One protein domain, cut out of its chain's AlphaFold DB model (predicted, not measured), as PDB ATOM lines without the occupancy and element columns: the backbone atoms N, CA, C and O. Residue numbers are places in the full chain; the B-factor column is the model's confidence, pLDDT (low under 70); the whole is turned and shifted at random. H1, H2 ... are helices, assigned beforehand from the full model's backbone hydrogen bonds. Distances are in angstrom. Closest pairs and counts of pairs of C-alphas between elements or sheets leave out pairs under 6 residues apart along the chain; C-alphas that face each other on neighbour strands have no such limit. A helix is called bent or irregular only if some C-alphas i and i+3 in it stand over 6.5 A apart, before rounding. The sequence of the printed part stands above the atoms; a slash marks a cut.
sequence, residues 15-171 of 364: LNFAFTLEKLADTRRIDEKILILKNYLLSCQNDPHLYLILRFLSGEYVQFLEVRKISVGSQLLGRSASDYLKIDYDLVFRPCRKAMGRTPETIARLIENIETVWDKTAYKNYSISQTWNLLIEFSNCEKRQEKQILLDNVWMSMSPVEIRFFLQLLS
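Overview. This is residues 15 to 171 of the 364 residues of the protein "DNA ligase (ATP)" of Bacteroidetes bacterium (UniProt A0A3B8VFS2). Helices are set round a middle one, H10, with the hairpin of H1 and H2 at one end and a cluster of H5, H6 and H7 at the other. H3, H8 and H9 follow one another along one side between these ends, and the link of residues 114 to 127 leads from H7 back to H8. The 157 printed residues have ten named helices, H1 to H10 in chain order, and no named strand; the class is all helix. The whole is compact, with a radius of gyration of the C-alphas of 16.0 A and spans of 44 by 33 by 30 A.

Arrangement. Begin with H1, residues 15 to 26, and H2, residues 30 to 43: this helical hairpin runs opposite ways at a shallow tilt of 8 degrees, and H1 touches H2 with residues 20 to 24 alone, closest at the C-alphas of Leu 24 and Lys 33, 5.7 A. H3, residues 50 to 58, touches residues 128 to 132 alone of H8, residues 128 to 140; the closest C-alphas, Leu 52 and Ile 128, are 6.9 A apart. H4, residues 61 to 64, touches no helix but is near H3. Next find H5, residues 74 to 85, whose residues 78 to 82 alone touch residues 89 to 94 of H6, residues 89 to 100, at a steep tilt of 62 degrees; the closest C-alphas are those of Ser 82 and Tyr 89, 5.4 A. H7, residues 103 to 113, touches H6 about perpendicular, at 73 degrees, closest at the C-alphas of Arg 97 and Thr 106, 5.5 A. H9, residues 144 to 157, only just touches H5, with 3 pairs of C-alphas within 8 A, the closest Ser 80 and Gln 148 at 6.3 A. H10, residues 160 to 169, touches H7 at a shallow tilt of 14 degrees, opposite ways, with the C-alphas of Ala 108 and Pro 160 closest at 4.6 A. H10 also touches H1 about perpendicular, at 83 degrees, closest at the C-alphas of Ala 18 and Glu 162, 5.4 A. Every O i to N i+4 pair is within hydrogen-bond range in H1, H2, H3, H5, H7, H8, H9 and H10; H6 has 6 of 8, and H4 is too short for such a pair.

Along the chain. Find C-alpha 15 at (194.981, 258.859, 163.197), where H1 begins. H2 measures 20.0 A from first to last C-alpha, H8 18.6 A and H9 20.1 A. H6 is irregular, but only just: C-alphas 91 and 94 are 6.6 A apart. H10 ends at C-alpha 169, (188.932, 261.049, 151.064).

Size, cuts and confidence. The C-alphas of Asn 46 and Leu 91, the two farthest apart, are 48.1 A from each other. The printed part has no cut, and its one long link is H7 to H8. Look for pLDDT under 70 at residues 63 to 72 and 115 to 122; the mean of the printed part is 86.2.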
ATOM      1  N   LEU A  15     195.025 257.838 162.154       93.88
ATOM      2  CA  LEU A  15     194.981 258.859 163.197       93.88
ATOM      3  C   LEU A  15     196.177 259.822 163.110       93.88
ATOM      4  O   LEU A  15     195.990 261.040 163.139       93.88
ATOM      5  N   ASN A  16     197.401 259.301 162.963       94.06
ATOM      6  CA  ASN A  16     198.596 260.138 162.809       94.06
ATOM      7  C   ASN A  16     198.547 260.962 161.514       94.06
ATOM      8  O   ASN A  16     198.875 262.152 161.509       94.06
ATOM      9  N   PHE A  17     198.082 260.349 160.423       95.62
ATOM     10  CA  PHE A  17     197.860 261.034 159.149       95.62
ATOM     11  C   PHE A  17     196.856 262.185 159.284       95.62
ATOM     12  O   PHE A  17     197.139 263.313 158.885       95.62
ATOM     13  N   ALA A  18     195.711 261.928 159.918       94.94
ATOM     14  CA  ALA A  18     194.658 262.902 160.164       94.94
ATOM     15  C   ALA A  18     195.161 264.083 161.014       94.94
ATOM     16  O   ALA A  18     194.954 265.241 160.650       94.94
ATOM     17  N   PHE A  19     195.900 263.828 162.098       93.62
ATOM     18  CA  PHE A  19     196.519 264.903 162.880       93.62
ATOM     19  C   PHE A  19     197.579 265.677 162.098       93.62
ATOM     20  O   PHE A  19     197.702 266.892 162.262       93.62
ATOM     21  N   THR A  20     198.339 265.003 161.237       94.38
ATOM     22  CA  THR A  20     199.318 265.664 160.368       94.38
ATOM     23  C   THR A  20     198.617 266.614 159.401       94.38
ATOM     24  O   THR A  20     199.015 267.773 159.295       94.38
ATOM     25  N   LEU A  21     197.523 266.184 158.768       93.88
ATOM     26  CA  LEU A  21     196.708 267.041 157.904       93.88
ATOM     27  C   LEU A  21     196.100 268.234 158.649       93.88
ATOM     28  O   LEU A  21     196.070 269.336 158.105       93.88
ATOM     29  N   GLU A  22     195.640 268.042 159.887       91.88
ATOM     30  CA  GLU A  22     195.140 269.139 160.725       91.88
ATOM     31  C   GLU A  22     196.230 270.180 160.995       91.88
ATOM     32  O   GLU A  22     196.044 271.360 160.704       91.88
ATOM     33  N   LYS A  23     197.413 269.733 161.436       92.44
ATOM     34  CA  LYS A  23     198.568 270.616 161.654       92.44
ATOM     35  C   LYS A  23     198.957 271.366 160.381       92.44
ATOM     36  O   LYS A  23     199.252 272.557 160.435       92.44
ATOM     37  N   LEU A  24     198.944 270.694 159.230       91.56
ATOM     38  CA  LEU A  24     199.247 271.312 157.937       91.56
ATOM     39  C   LEU A  24     198.213 272.367 157.533       91.56
ATOM     40  O   LEU A  24     198.590 273.392 156.966       91.56
ATOM     41  N   ALA A  25     196.932 272.131 157.817       88.06
ATOM     42  CA  ALA A  25     195.862 273.080 157.532       88.06
ATOM     43  C   ALA A  25     195.960 274.341 158.409       88.06
ATOM     44  O   ALA A  25     195.754 275.448 157.906       88.06
ATOM     45  N   ASP A  26     196.331 274.184 159.682       89.44
ATOM     46  CA  ASP A  26     196.476 275.293 160.637       89.44
ATOM     47  C   ASP A  26     197.778 276.091 160.442       89.44
ATOM     48  O   ASP A  26     197.882 277.259 160.833       89.44
ATOM     49  N   THR A  27     198.774 275.490 159.791       91.44
ATOM     50  CA  THR A  27     200.066 276.126 159.523       91.44
ATOM     51  C   THR A  27     199.975 277.034 158.298       91.44
ATOM     52  O   THR A  27     199.584 276.611 157.212       91.44
ATOM     53  N   ARG A  28     200.380 278.303 158.425       88.56
ATOM     54  CA  ARG A  28     200.404 279.255 157.292       88.56
ATOM     55  C   ARG A  28     201.736 279.269 156.547       88.56
ATOM     56  O   ARG A  28     201.771 279.531 155.348       88.56
ATOM     57  N   ARG A  29     202.824 279.016 157.269       90.06
ATOM     58  CA  ARG A  29     204.197 279.111 156.781       90.06
ATOM     59  C   ARG A  29     204.598 277.871 155.987       90.06
ATOM     60  O   ARG A  29     204.408 276.746 156.437       90.06
ATOM     61  N   ILE A  30     205.129 278.085 154.786       86.56
ATOM     62  CA  ILE A  30     205.467 277.011 153.840       86.56
ATOM     63  C   ILE A  30     206.612 276.143 154.376       86.56
ATOM     64  O   ILE A  30     206.537 274.922 154.307       86.56
ATOM     65  N   ASP A  31     207.635 276.763 154.956       88.00
ATOM     66  CA  ASP A  31     208.778 276.091 155.576       88.00
ATOM     67  C   ASP A  31     208.360 275.211 156.765       88.00
ATOM     68  O   ASP A  31     208.789 274.063 156.875       88.00
ATOM     69  N   GLU A  32     207.445 275.699 157.603       90.62
ATOM     70  CA  GLU A  32     206.880 274.916 158.709       90.62
ATOM     71  C   GLU A  32     206.049 273.723 158.202       90.62
ATOM     72  O   GLU A  32     206.161 272.621 158.745       90.62
ATOM     73  N   LYS A  33     205.274 273.891 157.118       89.75
ATOM     74  CA  LYS A  33     204.553 272.778 156.472       89.75
ATOM     75  C   LYS A  33     205.503 271.705 155.942       89.75
ATOM     76  O   LYS A  33     205.234 270.520 156.127       89.75
ATOM     77  N   ILE A  34     206.602 272.110 155.302       88.44
ATOM     78  CA  ILE A  34     207.627 271.186 154.795       88.44
ATOM     79  C   ILE A  34     208.237 270.395 155.954       88.44
ATOM     80  O   ILE A  34     208.357 269.177 155.861       88.44
ATOM     81  N   LEU A  35     208.551 271.057 157.071       90.88
ATOM     82  CA  LEU A  35     209.089 270.386 158.254       90.88
ATOM     83  C   LEU A  35     208.097 269.376 158.855       90.88
ATOM     84  O   LEU A  35     208.493 268.263 159.201       90.88
ATOM     85  N   ILE A  36     206.811 269.734 158.953       92.38
ATOM     86  CA  ILE A  36     205.753 268.820 159.414       92.38
ATOM     87  C   ILE A  36     205.678 267.585 158.508       92.38
ATOM     88  O   ILE A  36     205.685 266.461 159.014       92.38
ATOM     89  N   LEU A  37     205.646 267.782 157.185       92.38
ATOM     90  CA  LEU A  37     205.624 266.685 156.213       92.38
ATOM     91  C   LEU A  37     206.862 265.803 156.322       92.38
ATOM     92  O   LEU A  37     206.722 264.587 156.395       92.38
ATOM     93  N   LYS A  38     208.056 266.396 156.377       92.50
ATOM     94  CA  LYS A  38     209.320 265.665 156.499       92.50
ATOM     95  C   LYS A  38     209.334 264.776 157.735       92.50
ATOM     96  O   LYS A  38     209.630 263.590 157.638       92.50
ATOM     97  N   ASN A  39     208.969 265.329 158.890       93.50
ATOM     98  CA  ASN A  39     208.922 264.570 160.139       93.50
ATOM     99  C   ASN A  39     207.923 263.412 160.061       93.50
ATOM    100  O   ASN A  39     208.218 262.311 160.524       93.50
ATOM    101  N   TYR A  40     206.760 263.647 159.452       94.38
ATOM    102  CA  TYR A  40     205.760 262.606 159.263       94.38
ATOM    103  C   TYR A  40     206.246 261.504 158.306       94.38
ATOM    104  O   TYR A  40     206.219 260.331 158.671       94.38
ATOM    105  N   LEU A  41     206.776 261.858 157.132       94.44
ATOM    106  CA  LEU A  41     207.292 260.891 156.157       94.44
ATOM    107  C   LEU A  41     208.474 260.081 156.710       94.44
ATOM    108  O   LEU A  41     208.507 258.867 156.520       94.44
ATOM    109  N   LEU A  42     209.392 260.709 157.457       93.81
ATOM    110  CA  LEU A  42     210.474 260.007 158.160       93.81
ATOM    111  C   LEU A  42     209.933 259.013 159.188       93.81
ATOM    112  O   LEU A  42     210.456 257.905 159.302       93.81
ATOM    113  N   SER A  43     208.873 259.373 159.919       93.62
ATOM    114  CA  SER A  43     208.256 258.455 160.884       93.62
ATOM    115  C   SER A  43     207.681 257.201 160.213       93.62
ATOM    116  O   SER A  43     207.693 256.130 160.816       93.62
ATOM    117  N   CYS A  44     207.270 257.310 158.946       93.38
ATOM    118  CA  CYS A  44     206.710 256.217 158.153       93.38
ATOM    119  C   CYS A  44     207.728 255.536 157.221       93.38
ATOM    120  O   CYS A  44     207.342 254.648 156.474       93.38
ATOM    121  N   GLN A  45     209.011 255.917 157.215       89.31
ATOM    122  CA  GLN A  45     209.977 255.512 156.171       89.31
ATOM    123  C   GLN A  45     210.123 253.989 155.961       89.31
ATOM    124  O   GLN A  45     210.445 253.536 154.860       89.31
ATOM    125  N   ASN A  46     209.867 253.205 157.013       85.75
ATOM    126  CA  ASN A  46     209.949 251.744 157.002       85.75
ATOM    127  C   ASN A  46     208.618 251.057 156.653       85.75
ATOM    128  O   ASN A  46     208.590 249.836 156.515       85.75
ATOM    129  N   ASP A  47     207.526 251.810 156.518       84.81
ATOM    130  CA  ASP A  47     206.228 251.277 156.116       84.81
ATOM    131  C   ASP A  47     206.258 250.916 154.614       84.81
ATOM    132  O   ASP A  47     206.522 251.790 153.774       84.81
ATOM    133  N   PRO A  48     205.985 249.652 154.231       79.56
ATOM    134  CA  PRO A  48     205.870 249.265 152.823       79.56
ATOM    135  C   PRO A  48     204.745 250.011 152.085       79.56
ATOM    136  O   PRO A  48     204.764 250.095 150.857       79.56
ATOM    137  N   HIS A  49     203.782 250.584 152.808       84.69
ATOM    138  CA  HIS A  49     202.636 251.307 152.271       84.69
ATOM    139  C   HIS A  49     202.806 252.831 152.253       84.69
ATOM    140  O   HIS A  49     201.839 253.538 151.970       84.69
ATOM    141  N   LEU A  50     204.016 253.369 152.468       89.06
ATOM    142  CA  LEU A  50     204.255 254.820 152.426       89.06
ATOM    143  C   LEU A  50     203.770 255.476 151.121       89.06
ATOM    144  O   LEU A  50     203.289 256.608 151.128       89.06
ATOM    145  N   TYR A  51     203.831 254.764 149.993       86.12
ATOM    146  CA  TYR A  51     203.322 255.270 148.716       86.12
ATOM    147  C   TYR A  51     201.821 255.622 148.769       86.12
ATOM    148  O   TYR A  51     201.393 256.537 148.066       86.12
ATOM    149  N   LEU A  52     201.022 254.960 149.621       87.62
ATOM    150  CA  LEU A  52     199.606 255.287 149.829       87.62
ATOM    151  C   LEU A  52     199.433 256.627 150.550       87.62
ATOM    152  O   LEU A  52     198.514 257.371 150.222       87.62
ATOM    153  N   ILE A  53     200.338 256.979 151.471       94.44
ATOM    154  CA  ILE A  53     200.359 258.309 152.100       94.44
ATOM    155  C   ILE A  53     200.543 259.377 151.022       94.44
ATOM    156  O   ILE A  53     199.779 260.340 150.966       94.44
ATOM    157  N   LEU A  54     201.529 259.193 150.141       92.06
ATOM    158  CA  LEU A  54     201.795 260.130 149.048       92.06
ATOM    159  C   LEU A  54     200.613 260.209 148.085       92.06
ATOM    160  O   LEU A  54     200.198 261.307 147.722       92.06
ATOM    161  N   ARG A  55     200.015 259.059 147.761       90.00
ATOM    162  CA  ARG A  55     198.813 258.953 146.930       90.00
ATOM    163  C   ARG A  55     197.621 259.699 147.530       90.00
ATOM    164  O   ARG A  55     196.860 260.323 146.793       90.00
ATOM    165  N   PHE A  56     197.440 259.651 148.851       92.75
ATOM    166  CA  PHE A  56     196.419 260.435 149.549       92.75
ATOM    167  C   PHE A  56     196.729 261.927 149.492       92.75
ATOM    168  O   PHE A  56     195.856 262.710 149.120       92.75
ATOM    169  N   LEU A  57     197.965 262.317 149.812       92.38
ATOM    170  CA  LEU A  57     198.381 263.718 149.861       92.38
ATOM    171  C   LEU A  57     198.290 264.425 148.504       92.38
ATOM    172  O   LEU A  57     197.902 265.595 148.469       92.38
ATOM    173  N   SER A  58     198.623 263.732 147.412       88.12
ATOM    174  CA  SER A  58     198.570 264.277 146.049       88.12
ATOM    175  C   SER A  58     197.182 264.210 145.406       88.12
ATOM    176  O   SER A  58     196.958 264.817 144.360       88.12
ATOM    177  N   GLY A  59     196.234 263.486 146.008       86.12
ATOM    178  CA  GLY A  59     194.898 263.290 145.435       86.12
ATOM    179  C   GLY A  59     194.809 262.187 144.377       86.12
ATOM    180  O   GLY A  59     193.714 261.900 143.895       86.12
ATOM    181  N   GLU A  60     195.922 261.532 144.045       83.12
ATOM    182  CA  GLU A  60     195.988 260.459 143.043       83.12
ATOM    183  C   GLU A  60     195.060 259.286 143.351       83.12
ATOM    184  O   GLU A  60     194.590 258.624 142.434       83.12
ATOM    185  N   TYR A  61     194.741 259.050 144.627       83.44
ATOM    186  CA  TYR A  61     193.851 257.969 145.059       83.44
ATOM    187  C   TYR A  61     192.512 257.932 144.314       83.44
ATOM    188  O   TYR A  61     191.971 256.851 144.112       83.44
ATOM    189  N   VAL A  62     191.996 259.083 143.869       78.69
ATOM    190  CA  VAL A  62     190.739 259.163 143.109       78.69
ATOM    191  C   VAL A  62     190.843 258.447 141.763       78.69
ATOM    192  O   VAL A  62     189.858 257.885 141.311       78.69
ATOM    193  N   GLN A  63     192.019 258.430 141.132       69.25
ATOM    194  CA  GLN A  63     192.243 257.733 139.859       69.25
ATOM    195  C   GLN A  63     192.251 256.209 140.037       69.25
ATOM    196  O   GLN A  63     191.886 255.469 139.128       69.25
ATOM    197  N   PHE A  64     192.660 255.747 141.221       67.06
ATOM    198  CA  PHE A  64     192.742 254.329 141.575       67.06
ATOM    199  C   PHE A  64     191.430 253.769 142.138       67.06
ATOM    200  O   PHE A  64     191.287 252.555 142.257       67.06
ATOM    201  N   LEU A  65     190.488 254.636 142.504       64.81
ATOM    202  CA  LEU A  65     189.151 254.262 142.946       64.81
ATOM    203  C   LEU A  65     188.210 254.436 141.752       64.81
ATOM    204  O   LEU A  65     188.203 255.493 141.129       64.81
ATOM    205  N   GLU A  66     187.426 253.414 141.401       53.50
ATOM    206  CA  GLU A  66     186.512 253.487 140.255       53.50
ATOM    207  C   GLU A  66     185.656 254.767 140.303       53.50
ATOM    208  O   GLU A  66     184.862 254.993 141.227       53.50
ATOM    209  N   VAL A  67     185.801 255.609 139.274       43.44
ATOM    210  CA  VAL A  67     185.224 256.964 139.169       43.44
ATOM    211  C   VAL A  67     183.680 256.970 139.206       43.44
ATOM    212  O   VAL A  67     183.063 258.032 139.270       43.44
ATOM    213  N   ARG A  68     183.010 255.808 139.255       43.91
ATOM    214  CA  ARG A  68     181.542 255.717 139.328       43.91
ATOM    215  C   ARG A  68     180.935 255.495 140.722       43.91
ATOM    216  O   ARG A  68     179.710 255.565 140.820       43.91
ATOM    217  N   LYS A  69     181.688 255.308 141.819       50.06
ATOM    218  CA  LYS A  69     181.042 254.995 143.126       50.06
ATOM    219  C   LYS A  69     181.512 255.757 144.368       50.06
ATOM    220  O   LYS A  69     180.797 255.718 145.378       50.06
ATOM    221  N   ILE A  70     182.567 256.570 144.298       52.97
ATOM    222  CA  ILE A  70     182.912 257.510 145.382       52.97
ATOM    223  C   ILE A  70     182.201 258.848 145.161       52.97
ATOM    224  O   ILE A  70     182.769 259.889 144.857       52.97
ATOM    225  N   SER A  71     180.883 258.804 145.301       53.72
ATOM    226  CA  SER A  71     180.068 259.999 145.495       53.72
ATOM    227  C   SER A  71     179.031 259.680 146.557       53.72
ATOM    228  O   SER A  71     177.824 259.609 146.297       53.72
ATOM    229  N   VAL A  72     179.498 259.474 147.792       65.88
ATOM    230  CA  VAL A  72     178.610 259.643 148.941       65.88
ATOM    231  C   VAL A  72     178.287 261.133 149.002       65.88
ATOM    232  O   VAL A  72     179.034 261.945 149.545       65.88
ATOM    233  N   GLY A  73     177.200 261.511 148.329       72.25
ATOM    234  CA  GLY A  73     176.804 262.905 148.208       72.25
ATOM    235  C   GLY A  73     176.612 263.533 149.586       72.25
ATOM    236  O   GLY A  73     176.195 262.869 150.535       72.25
ATOM    237  N   SER A  74     176.866 264.838 149.691       79.44
ATOM    238  CA  SER A  74     176.761 265.571 150.964       79.44
ATOM    239  C   SER A  74     175.418 265.381 151.687       79.44
ATOM    240  O   SER A  74     175.375 265.386 152.915       79.44
ATOM    241  N   GLN A  75     174.333 265.167 150.934       83.81
ATOM    242  CA  GLN A  75     173.007 264.872 151.469       83.81
ATOM    243  C   GLN A  75     172.891 263.456 152.048       83.81
ATOM    244  O   GLN A  75     172.241 263.286 153.076       83.81
ATOM    245  N   LEU A  76     173.511 262.450 151.417       86.25
ATOM    246  CA  LEU A  76     173.559 261.091 151.958       86.25
ATOM    247  C   LEU A  76     174.348 261.094 153.265       86.25
ATOM    248  O   LEU A  76     173.793 260.698 154.277       86.25
ATOM    249  N   LEU A  77     175.563 261.655 153.262       89.81
ATOM    250  CA  LEU A  77     176.380 261.797 154.472       89.81
ATOM    251  C   LEU A  77     175.620 262.489 155.605       89.81
ATOM    252  O   LEU A  77     175.646 262.021 156.737       89.81
ATOM    253  N   GLY A  78     174.924 263.586 155.303       91.56
ATOM    254  CA  GLY A  78     174.177 264.315 156.318       91.56
ATOM    255  C   GLY A  78     172.979 263.550 156.875       91.56
ATOM    256  O   GLY A  78     172.760 263.568 158.083       91.56
ATOM    257  N   ARG A  79     172.220 262.852 156.022       91.62
ATOM    258  CA  ARG A  79     171.106 261.999 156.467       91.62
ATOM    259  C   ARG A  79     171.611 260.825 157.294       91.62
ATOM    260  O   ARG A  79     171.144 260.646 158.407       91.62
ATOM    261  N   SER A  80     172.627 260.126 156.797       92.38
ATOM    262  CA  SER A  80     173.287 259.032 157.502       92.38
ATOM    263  C   SER A  80     173.794 259.471 158.876       92.38
ATOM    264  O   SER A  80     173.567 258.772 159.856       92.38
ATOM    265  N   ALA A  81     174.415 260.652 158.972       92.88
ATOM    266  CA  ALA A  81     174.911 261.177 160.242       92.88
ATOM    267  C   ALA A  81     173.768 261.565 161.186       92.88
ATOM    268  O   ALA A  81     173.890 261.395 162.393       92.88
ATOM    269  N   SER A  82     172.655 262.067 160.642       93.19
ATOM    270  CA  SER A  82     171.464 262.397 161.432       93.19
ATOM    271  C   SER A  82     170.832 261.141 162.031       93.19
ATOM    272  O   SER A  82     170.538 261.121 163.224       93.19
ATOM    273  N   ASP A  83     170.716 260.082 161.225       91.06
ATOM    274  CA  ASP A  83     170.215 258.773 161.650       91.06
ATOM    275  C   ASP A  83     171.118 258.173 162.744       91.06
ATOM    276  O   ASP A  83     170.631 257.771 163.802       91.06
ATOM    277  N   TYR A  84     172.439 258.192 162.535       90.00
ATOM    278  CA  TYR A  84     173.431 257.673 163.485       90.00
ATOM    279  C   TYR A  84     173.425 258.422 164.825       90.00
ATOM    280  O   TYR A  84     173.407 257.811 165.894       90.00
ATOM    281  N   LEU A  85     173.391 259.757 164.777       90.75
ATOM    282  CA  LEU A  85     173.389 260.617 165.964       90.75
ATOM    283  C   LEU A  85     172.007 260.750 166.613       90.75
ATOM    284  O   LEU A  85     171.896 261.365 167.674       90.75
ATOM    285  N   LYS A  86     170.959 260.194 165.991       91.94
ATOM    286  CA  LYS A  86     169.555 260.329 166.408       91.94
ATOM    287  C   LYS A  86     169.125 261.795 166.544       91.94
ATOM    288  O   LYS A  86     168.444 262.170 167.498       91.94
ATOM    289  N   ILE A  87     169.531 262.622 165.583       93.06
ATOM    290  CA  ILE A  87     169.174 264.043 165.490       93.06
ATOM    291  C   ILE A  87     168.302 264.297 164.263       93.06
ATOM    292  O   ILE A  87     168.329 263.549 163.290       93.06
ATOM    293  N   ASP A  88     167.552 265.395 164.279       95.44
ATOM    294  CA  ASP A  88     166.751 265.795 163.127       95.44
ATOM    295  C   ASP A  88     167.627 266.415 162.019       95.44
ATOM    296  O   ASP A  88     168.424 267.332 162.255       95.44
ATOM    297  N   TYR A  89     167.467 265.929 160.786       94.38
ATOM    298  CA  TYR A  89     168.259 266.397 159.647       94.38
ATOM    299  C   TYR A  89     167.995 267.871 159.300       94.38
ATOM    300  O   TYR A  89     168.927 268.612 158.979       94.38
ATOM    301  N   ASP A  90     166.741 268.316 159.335       94.31
ATOM    302  CA  ASP A  90     166.352 269.654 158.889       94.31
ATOM    303  C   ASP A  90     166.472 270.698 160.002       94.31
ATOM    304  O   ASP A  90     166.828 271.844 159.716       94.31
ATOM    305  N   LEU A  91     166.235 270.303 161.253       96.06
ATOM    306  CA  LEU A  91     166.271 271.184 162.420       96.06
ATOM    307  C   LEU A  91     167.650 271.257 163.086       96.06
ATOM    308  O   LEU A  91     167.957 272.275 163.702       96.06
ATOM    309  N   VAL A  92     168.490 270.224 162.955       94.19
ATOM    310  CA  VAL A  92     169.821 270.181 163.590       94.19
ATOM    311  C   VAL A  92     170.926 270.127 162.542       94.19
ATOM    312  O   VAL A  92     171.721 271.064 162.429       94.19
ATOM    313  N   PHE A  93     170.972 269.067 161.728       94.88
ATOM    314  CA  PHE A  93     172.112 268.842 160.837       94.88
ATOM    315  C   PHE A  93     172.270 269.952 159.790       94.88
ATOM    316  O   PHE A  93     173.360 270.503 159.612       94.88
ATOM    317  N   ARG A  94     171.189 270.309 159.086       93.56
ATOM    318  CA  ARG A  94     171.209 271.305 158.006       93.56
ATOM    319  C   ARG A  94     171.631 272.701 158.513       93.56
ATOM    320  O   ARG A  94     172.502 273.293 157.863       93.56
ATOM    321  N   PRO A  95     171.116 273.231 159.642       95.56
ATOM    322  CA  PRO A  95     171.624 274.464 160.248       95.56
ATOM    323  C   PRO A  95     173.106 274.400 160.633       95.56
ATOM    324  O   PRO A  95     173.859 275.302 160.257       95.56
ATOM    325  N   CYS A  96     173.557 273.324 161.287       93.75
ATOM    326  CA  CYS A  96     174.972 273.142 161.637       93.75
ATOM    327  C   CYS A  96     175.862 273.124 160.387       93.75
ATOM    328  O   CYS A  96     176.872 273.826 160.328       93.75
ATOM    329  N   ARG A  97     175.441 272.412 159.334       94.12
ATOM    330  CA  ARG A  97     176.148 272.370 158.047       94.12
ATOM    331  C   ARG A  97     176.233 273.739 157.385       94.12
ATOM    332  O   ARG A  97     177.234 274.045 156.737       94.12
ATOM    333  N   LYS A  98     175.186 274.560 157.509       91.62
ATOM    334  CA  LYS A  98     175.171 275.928 156.977       91.62
ATOM    335  C   LYS A  98     176.169 276.823 157.717       91.62
ATOM    336  O   LYS A  98     176.857 277.593 157.060       91.62
ATOM    337  N   ALA A  99     176.273 276.692 159.040       90.62
ATOM    338  CA  ALA A  99     177.223 277.451 159.854       90.62
ATOM    339  C   ALA A  99     178.685 277.030 159.611       90.62
ATOM    340  O   ALA A  99     179.559 277.879 159.479       90.62
ATOM    341  N   MET A 100     178.942 275.723 159.499       88.00
ATOM    342  CA  MET A 100     180.287 275.154 159.316       88.00
ATOM    343  C   MET A 100     180.772 275.168 157.856       88.00
ATOM    344  O   MET A 100     181.952 274.964 157.580       88.00
ATOM    345  N   GLY A 101     179.866 275.340 156.889       84.06
ATOM    346  CA  GLY A 101     180.158 275.410 155.454       84.06
ATOM    347  C   GLY A 101     180.393 274.058 154.768       84.06
ATOM    348  O   GLY A 101     179.985 273.885 153.612       84.06
ATOM    349  N   ARG A 102     180.979 273.072 155.459       88.75
ATOM    350  CA  ARG A 102     181.365 271.770 154.887       88.75
ATOM    351  C   ARG A 102     180.838 270.574 155.692       88.75
ATOM    352  O   ARG A 102     180.799 270.590 156.920       88.75
ATOM    353  N   THR A 103     180.411 269.529 154.976       91.88
ATOM    354  CA  THR A 103     179.771 268.332 155.553       91.88
ATOM    355  C   THR A 103     180.707 267.509 156.452       91.88
ATOM    356  O   THR A 103     180.284 267.230 157.573       91.88
ATOM    357  N   PRO A 104     181.946 267.152 156.049       92.75
ATOM    358  CA  PRO A 104     182.855 266.377 156.904       92.75
ATOM    359  C   PRO A 104     183.145 267.038 158.259       92.75
ATOM    360  O   PRO A 104     183.057 266.399 159.302       92.75
ATOM    361  N   GLU A 105     183.423 268.339 158.248       92.44
ATOM    362  CA  GLU A 105     183.695 269.168 159.422       92.44
ATOM    363  C   GLU A 105     182.476 269.233 160.346       92.44
ATOM    364  O   GLU A 105     182.613 269.148 161.564       92.44
ATOM    365  N   THR A 106     181.280 269.345 159.763       94.50
ATOM    366  CA  THR A 106     180.019 269.340 160.516       94.50
ATOM    367  C   THR A 106     179.802 268.004 161.213       94.50
ATOM    368  O   THR A 106     179.504 267.987 162.401       94.50
ATOM    369  N   ILE A 107     179.966 266.892 160.489       94.12
ATOM    370  CA  ILE A 107     179.774 265.542 161.034       94.12
ATOM    371  C   ILE A 107     180.768 265.292 162.166       94.12
ATOM    372  O   ILE A 107     180.351 264.913 163.255       94.12
ATOM    373  N   ALA A 108     182.051 265.583 161.950       92.44
ATOM    374  CA  ALA A 108     183.077 265.432 162.973       92.44
ATOM    375  C   ALA A 108     182.763 266.244 164.239       92.44
ATOM    376  O   ALA A 108     182.854 265.704 165.335       92.44
ATOM    377  N   ARG A 109     182.334 267.509 164.105       92.25
ATOM    378  CA  ARG A 109     181.964 268.355 165.255       92.25
ATOM    379  C   ARG A 109     180.699 267.895 165.968       92.25
ATOM    380  O   ARG A 109     180.639 267.979 167.190       92.25
ATOM    381  N   LEU A 110     179.686 267.446 165.231       92.06
ATOM    382  CA  LEU A 110     178.461 266.921 165.834       92.06
ATOM    383  C   LEU A 110     178.748 265.636 166.602       92.06
ATOM    384  O   LEU A 110     178.344 265.527 167.755       92.06
ATOM    385  N   ILE A 111     179.501 264.716 165.990       88.31
ATOM    386  CA  ILE A 111     179.999 263.522 166.669       88.31
ATOM    387  C   ILE A 111     180.764 263.974 167.917       88.31
ATOM    388  O   ILE A 111     180.391 263.540 168.994       88.31
ATOM    389  N   GLU A 112     181.699 264.934 167.816       87.44
ATOM    390  CA  GLU A 112     182.506 265.450 168.942       87.44
ATOM    391  C   GLU A 112     181.722 265.858 170.198       87.44
ATOM    392  O   GLU A 112     182.214 265.690 171.313       87.44
ATOM    393  N   ASN A 113     180.521 266.408 170.022       86.19
ATOM    394  CA  ASN A 113     179.776 267.076 171.089       86.19
ATOM    395  C   ASN A 113     178.509 266.329 171.532       86.19
ATOM    396  O   ASN A 113     177.815 266.805 172.430       86.19
ATOM    397  N   ILE A 114     178.183 265.180 170.933       81.50
ATOM    398  CA  ILE A 114     177.016 264.375 171.320       81.50
ATOM    399  C   ILE A 114     177.495 263.200 172.183       81.50
ATOM    400  O   ILE A 114     177.894 262.149 171.686       81.50
ATOM    401  N   GLU A 115     177.443 263.397 173.505       60.81
ATOM    402  CA  GLU A 115     177.982 262.476 174.521       60.81
ATOM    403  C   GLU A 115     177.346 261.074 174.509       60.81
ATOM    404  O   GLU A 115     177.970 260.103 174.930       60.81
ATOM    405  N   THR A 116     176.114 260.936 174.013       62.59
ATOM    406  CA  THR A 116     175.309 259.704 174.109       62.59
ATOM    407  C   THR A 116     175.721 258.582 173.152       62.59
ATOM    408  O   THR A 116     175.145 257.496 173.217       62.59
ATOM    409  N   VAL A 117     176.696 258.812 172.269       59.66
ATOM    410  CA  VAL A 117     177.086 257.866 171.203       59.66
ATOM    411  C   VAL A 117     178.504 257.301 171.431       59.66
ATOM    412  O   VAL A 117     179.029 256.569 170.600       59.66
ATOM    413  N   TRP A 118     179.160 257.657 172.543       61.78
ATOM    414  CA  TRP A 118     180.621 257.606 172.655       61.78
ATOM    415  C   TRP A 118     181.157 256.642 173.715       61.78
ATOM    416  O   TRP A 118     181.008 256.879 174.911       61.78
ATOM    417  N   ASP A 119     181.937 255.651 173.274       63.06
ATOM    418  CA  ASP A 119     182.965 255.016 174.104       63.06
ATOM    419  C   ASP A 119     184.356 255.405 173.580       63.06
ATOM    420  O   ASP A 119     184.818 254.928 172.541       63.06
ATOM    421  N   LYS A 120     185.048 256.288 174.311       57.16
ATOM    422  CA  LYS A 120     186.390 256.790 173.954       57.16
ATOM    423  C   LYS A 120     187.465 255.693 173.948       57.16
ATOM    424  O   LYS A 120     188.592 255.959 173.535       57.16
ATOM    425  N   THR A 121     187.158 254.484 174.422       57.69
ATOM    426  CA  THR A 121     188.102 253.360 174.475       57.69
ATOM    427  C   THR A 121     188.058 252.444 173.244       57.69
ATOM    428  O   THR A 121     188.930 251.588 173.110       57.69
ATOM    429  N   ALA A 122     187.116 252.654 172.315       63.75
ATOM    430  CA  ALA A 122     186.801 251.719 171.229       63.75
ATOM    431  C   ALA A 122     187.487 251.990 169.868       63.75
ATOM    432  O   ALA A 122     187.150 251.345 168.873       63.75
ATOM    433  N   TYR A 123     188.443 252.925 169.779       74.81
ATOM    434  CA  TYR A 123     189.071 253.266 168.496       74.81
ATOM    435  C   TYR A 123     189.939 252.127 167.948       74.81
ATOM    436  O   TYR A 123     190.875 251.671 168.608       74.81
ATOM    437  N   LYS A 124     189.659 251.702 166.708       76.00
ATOM    438  CA  LYS A 124     190.368 250.590 166.045       76.00
ATOM    439  C   LYS A 124     191.776 250.947 165.548       76.00
ATOM    440  O   LYS A 124     192.514 250.031 165.211       76.00
ATOM    441  N   ASN A 125     192.150 252.232 165.548       84.50
ATOM    442  CA  ASN A 125     193.458 252.748 165.115       84.50
ATOM    443  C   ASN A 125     193.914 252.159 163.763       84.50
ATOM    444  O   ASN A 125     194.928 251.467 163.685       84.50
ATOM    445  N   TYR A 126     193.122 252.402 162.716       93.06
ATOM    446  CA  TYR A 126     193.366 251.874 161.372       93.06
ATOM    447  C   TYR A 126     194.731 252.300 160.827       93.06
ATOM    448  O   TYR A 126     195.117 253.458 160.975       93.06
ATOM    449  N   SER A 127     195.433 251.398 160.137       94.25
ATOM    450  CA  SER A 127     196.600 251.768 159.326       94.25
ATOM    451  C   SER A 127     196.181 252.489 158.036       94.25
ATOM    452  O   SER A 127     195.013 252.457 157.623       94.25
ATOM    453  N   ILE A 128     197.138 253.108 157.345       94.69
ATOM    454  CA  ILE A 128     196.924 253.677 156.006       94.69
ATOM    455  C   ILE A 128     196.420 252.620 155.013       94.69
ATOM    456  O   ILE A 128     195.470 252.880 154.274       94.69
ATOM    457  N   SER A 129     196.999 251.416 155.014       89.56
ATOM    458  CA  SER A 129     196.581 250.329 154.115       89.56
ATOM    459  C   SER A 129     195.177 249.812 154.428       89.56
ATOM    460  O   SER A 129     194.387 249.571 153.518       89.56
ATOM    461  N   GLN A 130     194.807 249.715 155.706       93.00
ATOM    462  CA  GLN A 130     193.437 249.373 156.094       93.00
ATOM    463  C   GLN A 130     192.447 250.474 155.704       93.00
ATOM    464  O   GLN A 130     191.343 250.177 155.257       93.00
ATOM    465  N   THR A 131     192.845 251.741 155.816       94.81
ATOM    466  CA  THR A 131     192.022 252.874 155.373       94.81
ATOM    467  C   THR A 131     191.800 252.847 153.863       94.81
ATOM    468  O   THR A 131     190.690 253.098 153.399       94.81
ATOM    469  N   TRP A 132     192.828 252.491 153.092       90.50
ATOM    470  CA  TRP A 132     192.706 252.255 151.655       90.50
ATOM    471  C   TRP A 132     191.702 251.142 151.334       90.50
ATOM    472  O   TRP A 132     190.824 251.340 150.495       90.50
ATOM    473  N   ASN A 133     191.752 250.019 152.056       88.75
ATOM    474  CA  ASN A 133     190.787 248.931 151.884       88.75
ATOM    475  C   ASN A 133     189.353 249.373 152.204       88.75
ATOM    476  O   ASN A 133     188.446 249.048 151.446       88.75
ATOM    477  N   LEU A 134     189.147 250.182 153.250       91.88
ATOM    478  CA  LEU A 134     187.832 250.768 153.531       91.88
ATOM    479  C   LEU A 134     187.338 251.621 152.353       91.88
ATOM    480  O   LEU A 134     186.180 251.506 151.963       91.88
ATOM    481  N   LEU A 135     188.195 252.454 151.749       89.12
ATOM    482  CA  LEU A 135     187.814 253.246 150.571       89.12
ATOM    483  C   LEU A 135     187.406 252.362 149.380       89.12
ATOM    484  O   LEU A 135     186.435 252.697 148.700       89.12
ATOM    485  N   ILE A 136     188.091 251.233 149.165       84.94
ATOM    486  CA  ILE A 136     187.727 250.234 148.145       84.94
ATOM    487  C   ILE A 136     186.385 249.568 148.477       84.94
ATOM    488  O   ILE A 136     185.520 249.430 147.614       84.94
ATOM    489  N   GLU A 137     186.158 249.178 149.732       87.00
ATOM    490  CA  GLU A 137     184.871 248.617 150.161       87.00
ATOM    491  C   GLU A 137     183.728 249.605 149.890       87.00
ATOM    492  O   GLU A 137     182.694 249.235 149.329       87.00
ATOM    493  N   PHE A 138     183.937 250.888 150.195       87.19
ATOM    494  CA  PHE A 138     182.984 251.951 149.880       87.19
ATOM    495  C   PHE A 138     182.764 252.138 148.376       87.19
ATOM    496  O   PHE A 138     181.618 252.370 147.969       87.19
ATOM    497  N   SER A 139     183.816 252.059 147.551       78.25
ATOM    498  CA  SER A 139     183.681 252.156 146.094       78.25
ATOM    499  C   SER A 139     182.956 250.954 145.511       78.25
ATOM    500  O   SER A 139     182.258 251.107 144.522       78.25
ATOM    501  N   ASN A 140     183.035 249.782 146.130       80.19
ATOM    502  CA  ASN A 140     182.358 248.592 145.618       80.19
ATOM    503  C   ASN A 140     180.874 248.540 146.011       80.19
ATOM    504  O   ASN A 140     180.089 247.854 145.358       80.19
ATOM    505  N   CYS A 141     180.459 249.316 147.018       84.50
ATOM    506  CA  CYS A 141     179.072 249.374 147.473       84.50
ATOM    507  C   CYS A 141     178.121 249.930 146.403       84.50
ATOM    508  O   CYS A 141     178.226 251.087 145.970       84.50
ATOM    509  N   GLU A 142     177.103 249.146 146.063       79.69
ATOM    510  CA  GLU A 142     176.083 249.531 145.083       79.69
ATOM    511  C   GLU A 142     174.863 250.126 145.774       79.69
ATOM    512  O   GLU A 142     174.263 251.096 145.297       79.69
ATOM    513  N   LYS A 143     174.505 249.578 146.940       84.12
ATOM    514  CA  LYS A 143     173.268 249.932 147.639       84.12
ATOM    515  C   LYS A 143     173.518 250.988 148.703       84.12
ATOM    516  O   LYS A 143     174.509 250.985 149.428       84.12
ATOM    517  N   ARG A 144     172.535 251.874 148.879       83.81
ATOM    518  CA  ARG A 144     172.558 252.897 149.938       83.81
ATOM    519  C   ARG A 144     172.679 252.289 151.342       83.81
ATOM    520  O   ARG A 144     173.332 252.880 152.192       83.81
ATOM    521  N   GLN A 145     172.051 251.137 151.580       85.62
ATOM    522  CA  GLN A 145     172.098 250.449 152.874       85.62
ATOM    523  C   GLN A 145     173.502 249.924 153.201       85.62
ATOM    524  O   GLN A 145     173.950 250.086 154.328       85.62
ATOM    525  N   GLU A 146     174.223 249.382 152.215       88.94
ATOM    526  CA  GLU A 146     175.618 248.938 152.382       88.94
ATOM    527  C   GLU A 146     176.508 250.121 152.789       88.94
ATOM    528  O   GLU A 146     177.245 250.046 153.770       88.94
ATOM    529  N   LYS A 147     176.339 251.267 152.112       87.50
ATOM    530  CA  LYS A 147     177.047 252.513 152.449       87.50
ATOM    531  C   LYS A 147     176.721 253.007 153.860       87.50
ATOM    532  O   LYS A 147     177.620 253.486 154.539       87.50
ATOM    533  N   GLN A 148     175.466 252.896 154.303       88.94
ATOM    534  CA  GLN A 148     175.074 253.262 155.669       88.94
ATOM    535  C   GLN A 148     175.798 252.395 156.703       88.94
ATOM    536  O   GLN A 148     176.388 252.938 157.628       88.94
ATOM    537  N   ILE A 149     175.806 251.073 156.515       90.31
ATOM    538  CA  ILE A 149     176.456 250.136 157.443       90.31
ATOM    539  C   ILE A 149     177.955 250.441 157.557       90.31
ATOM    540  O   ILE A 149     178.496 250.489 158.661       90.31
ATOM    541  N   LEU A 150     178.633 250.691 156.431       91.31
ATOM    542  CA  LEU A 150     180.046 251.073 156.456       91.31
ATOM    543  C   LEU A 150     180.273 252.429 157.141       91.31
ATOM    544  O   LEU A 150     181.241 252.567 157.887       91.31
ATOM    545  N   LEU A 151     179.395 253.419 156.930       92.12
ATOM    546  CA  LEU A 151     179.480 254.712 157.625       92.12
ATOM    547  C   LEU A 151     179.321 254.549 159.138       92.12
ATOM    548  O   LEU A 151     180.133 255.092 159.882       92.12
ATOM    549  N   ASP A 152     178.342 253.764 159.588       89.75
ATOM    550  CA  ASP A 152     178.108 253.502 161.011       89.75
ATOM    551  C   ASP A 152     179.328 252.821 161.654       89.75
ATOM    552  O   ASP A 152     179.769 253.217 162.737       89.75
ATOM    553  N   ASN A 153     179.932 251.852 160.954       89.44
ATOM    554  CA  ASN A 153     181.158 251.183 161.392       89.44
ATOM    555  C   ASN A 153     182.333 252.161 161.511       89.44
ATOM    556  O   ASN A 153     183.044 252.144 162.517       89.44
ATOM    557  N   VAL A 154     182.540 253.017 160.506       90.94
ATOM    558  CA  VAL A 154     183.586 254.050 160.523       90.94
ATOM    559  C   VAL A 154     183.365 255.019 161.683       90.94
ATOM    560  O   VAL A 154     184.295 255.287 162.439       90.94
ATOM    561  N   TRP A 155     182.141 255.505 161.881       89.88
ATOM    562  CA  TRP A 155     181.834 256.462 162.945       89.88
ATOM    563  C   TRP A 155     181.958 255.875 164.350       89.88
ATOM    564  O   TRP A 155     182.363 256.593 165.259       89.88
ATOM    565  N   MET A 156     181.688 254.577 164.529       87.25
ATOM    566  CA  MET A 156     181.932 253.887 165.802       87.25
ATOM    567  C   MET A 156     183.417 253.672 166.113       87.25
ATOM    568  O   MET A 156     183.774 253.513 167.276       87.25
ATOM    569  N   SER A 157     184.274 253.598 165.094       87.75
ATOM    570  CA  SER A 157     185.639 253.073 165.240       87.75
ATOM    571  C   SER A 157     186.751 254.097 165.017       87.75
ATOM    572  O   SER A 157     187.908 253.799 165.326       87.75
ATOM    573  N   MET A 158     186.414 255.292 164.527       91.06
ATOM    574  CA  MET A 158     187.335 256.401 164.279       91.06
ATOM    575  C   MET A 158     187.074 257.584 165.217       91.06
ATOM    576  O   MET A 158     185.946 257.865 165.622       91.06
ATOM    577  N   SER A 159     188.129 258.327 165.531       89.31
ATOM    578  CA  SER A 159     188.037 259.610 166.226       89.31
ATOM    579  C   SER A 159     187.422 260.704 165.332       89.31
ATOM    580  O   SER A 159     187.448 260.595 164.103       89.31
ATOM    581  N   PRO A 160     186.923 261.822 165.894       91.06
ATOM    582  CA  PRO A 160     186.362 262.916 165.093       91.06
ATOM    583  C   PRO A 160     187.310 263.476 164.021       91.06
ATOM    584  O   PRO A 160     186.867 263.817 162.922       91.06
ATOM    585  N   VAL A 161     188.613 263.558 164.314       91.62
ATOM    586  CA  VAL A 161     189.614 264.054 163.355       91.62
ATOM    587  C   VAL A 161     189.808 263.075 162.195       91.62
ATOM    588  O   VAL A 161     189.849 263.503 161.040       91.62
ATOM    589  N   GLU A 162     189.827 261.769 162.474       94.19
ATOM    590  CA  GLU A 162     189.855 260.721 161.450       94.19
ATOM    591  C   GLU A 162     188.584 260.765 160.605       94.19
ATOM    592  O   GLU A 162     188.678 260.837 159.385       94.19
ATOM    593  N   ILE A 163     187.401 260.829 161.225       94.12
ATOM    594  CA  ILE A 163     186.120 260.905 160.509       94.12
ATOM    595  C   ILE A 163     186.113 262.090 159.543       94.12
ATOM    596  O   ILE A 163     185.724 261.936 158.384       94.12
ATOM    597  N   ARG A 164     186.582 263.269 159.975       93.81
ATOM    598  CA  ARG A 164     186.670 264.444 159.099       93.81
ATOM    599  C   ARG A 164     187.472 264.138 157.835       93.81
ATOM    600  O   ARG A 164     186.989 264.403 156.735       93.81
ATOM    601  N   PHE A 165     188.689 263.619 157.974       94.88
ATOM    602  CA  PHE A 165     189.569 263.403 156.823       94.88
ATOM    603  C   PHE A 165     189.207 262.161 156.013       94.88
ATOM    604  O   PHE A 165     189.323 262.192 154.790       94.88
ATOM    605  N   PHE A 166     188.675 261.117 156.644       94.56
ATOM    606  CA  PHE A 166     188.146 259.950 155.947       94.56
ATOM    607  C   PHE A 166     186.991 260.348 155.034       94.56
ATOM    608  O   PHE A 166     186.973 259.994 153.860       94.56
ATOM    609  N   LEU A 167     186.058 261.167 155.527       92.75
ATOM    610  CA  LEU A 167     184.958 261.677 154.710       92.75
ATOM    611  C   LEU A 167     185.434 262.619 153.593       92.75
ATOM    612  O   LEU A 167     184.792 262.693 152.547       92.75
ATOM    613  N   GLN A 168     186.556 263.323 153.778       91.25
ATOM    614  CA  GLN A 168     187.177 264.083 152.690       91.25
ATOM    615  C   GLN A 168     187.750 263.160 151.608       91.25
ATOM    616  O   GLN A 168     187.458 263.390 150.430       91.25
ATOM    617  N   LEU A 169     188.471 262.096 151.988       90.81
ATOM    618  CA  LEU A 169     188.932 261.049 151.064       90.81
ATOM    619  C   LEU A 169     187.748 260.409 150.323       90.81
ATOM    620  O   LEU A 169     187.726 260.369 149.097       90.81
ATOM    621  N   LEU A 170     186.695 260.033 151.048       88.38
ATOM    622  CA  LEU A 170     185.456 259.467 150.501       88.38
ATOM    623  C   LEU A 170     184.657 260.449 149.623       88.38
ATOM    624  O   LEU A 170     183.701 260.066 148.958       88.38
ATOM    625  N   SER A 171     184.995 261.736 149.622       81.69
ATOM    626  CA  SER A 171     184.391 262.720 148.715       81.69
ATOM    627  C   SER A 171     185.273 263.042 147.506       81.69
ATOM    628  O   SER A 171     184.880 263.861 146.673       81.69
TER     629      SER A 171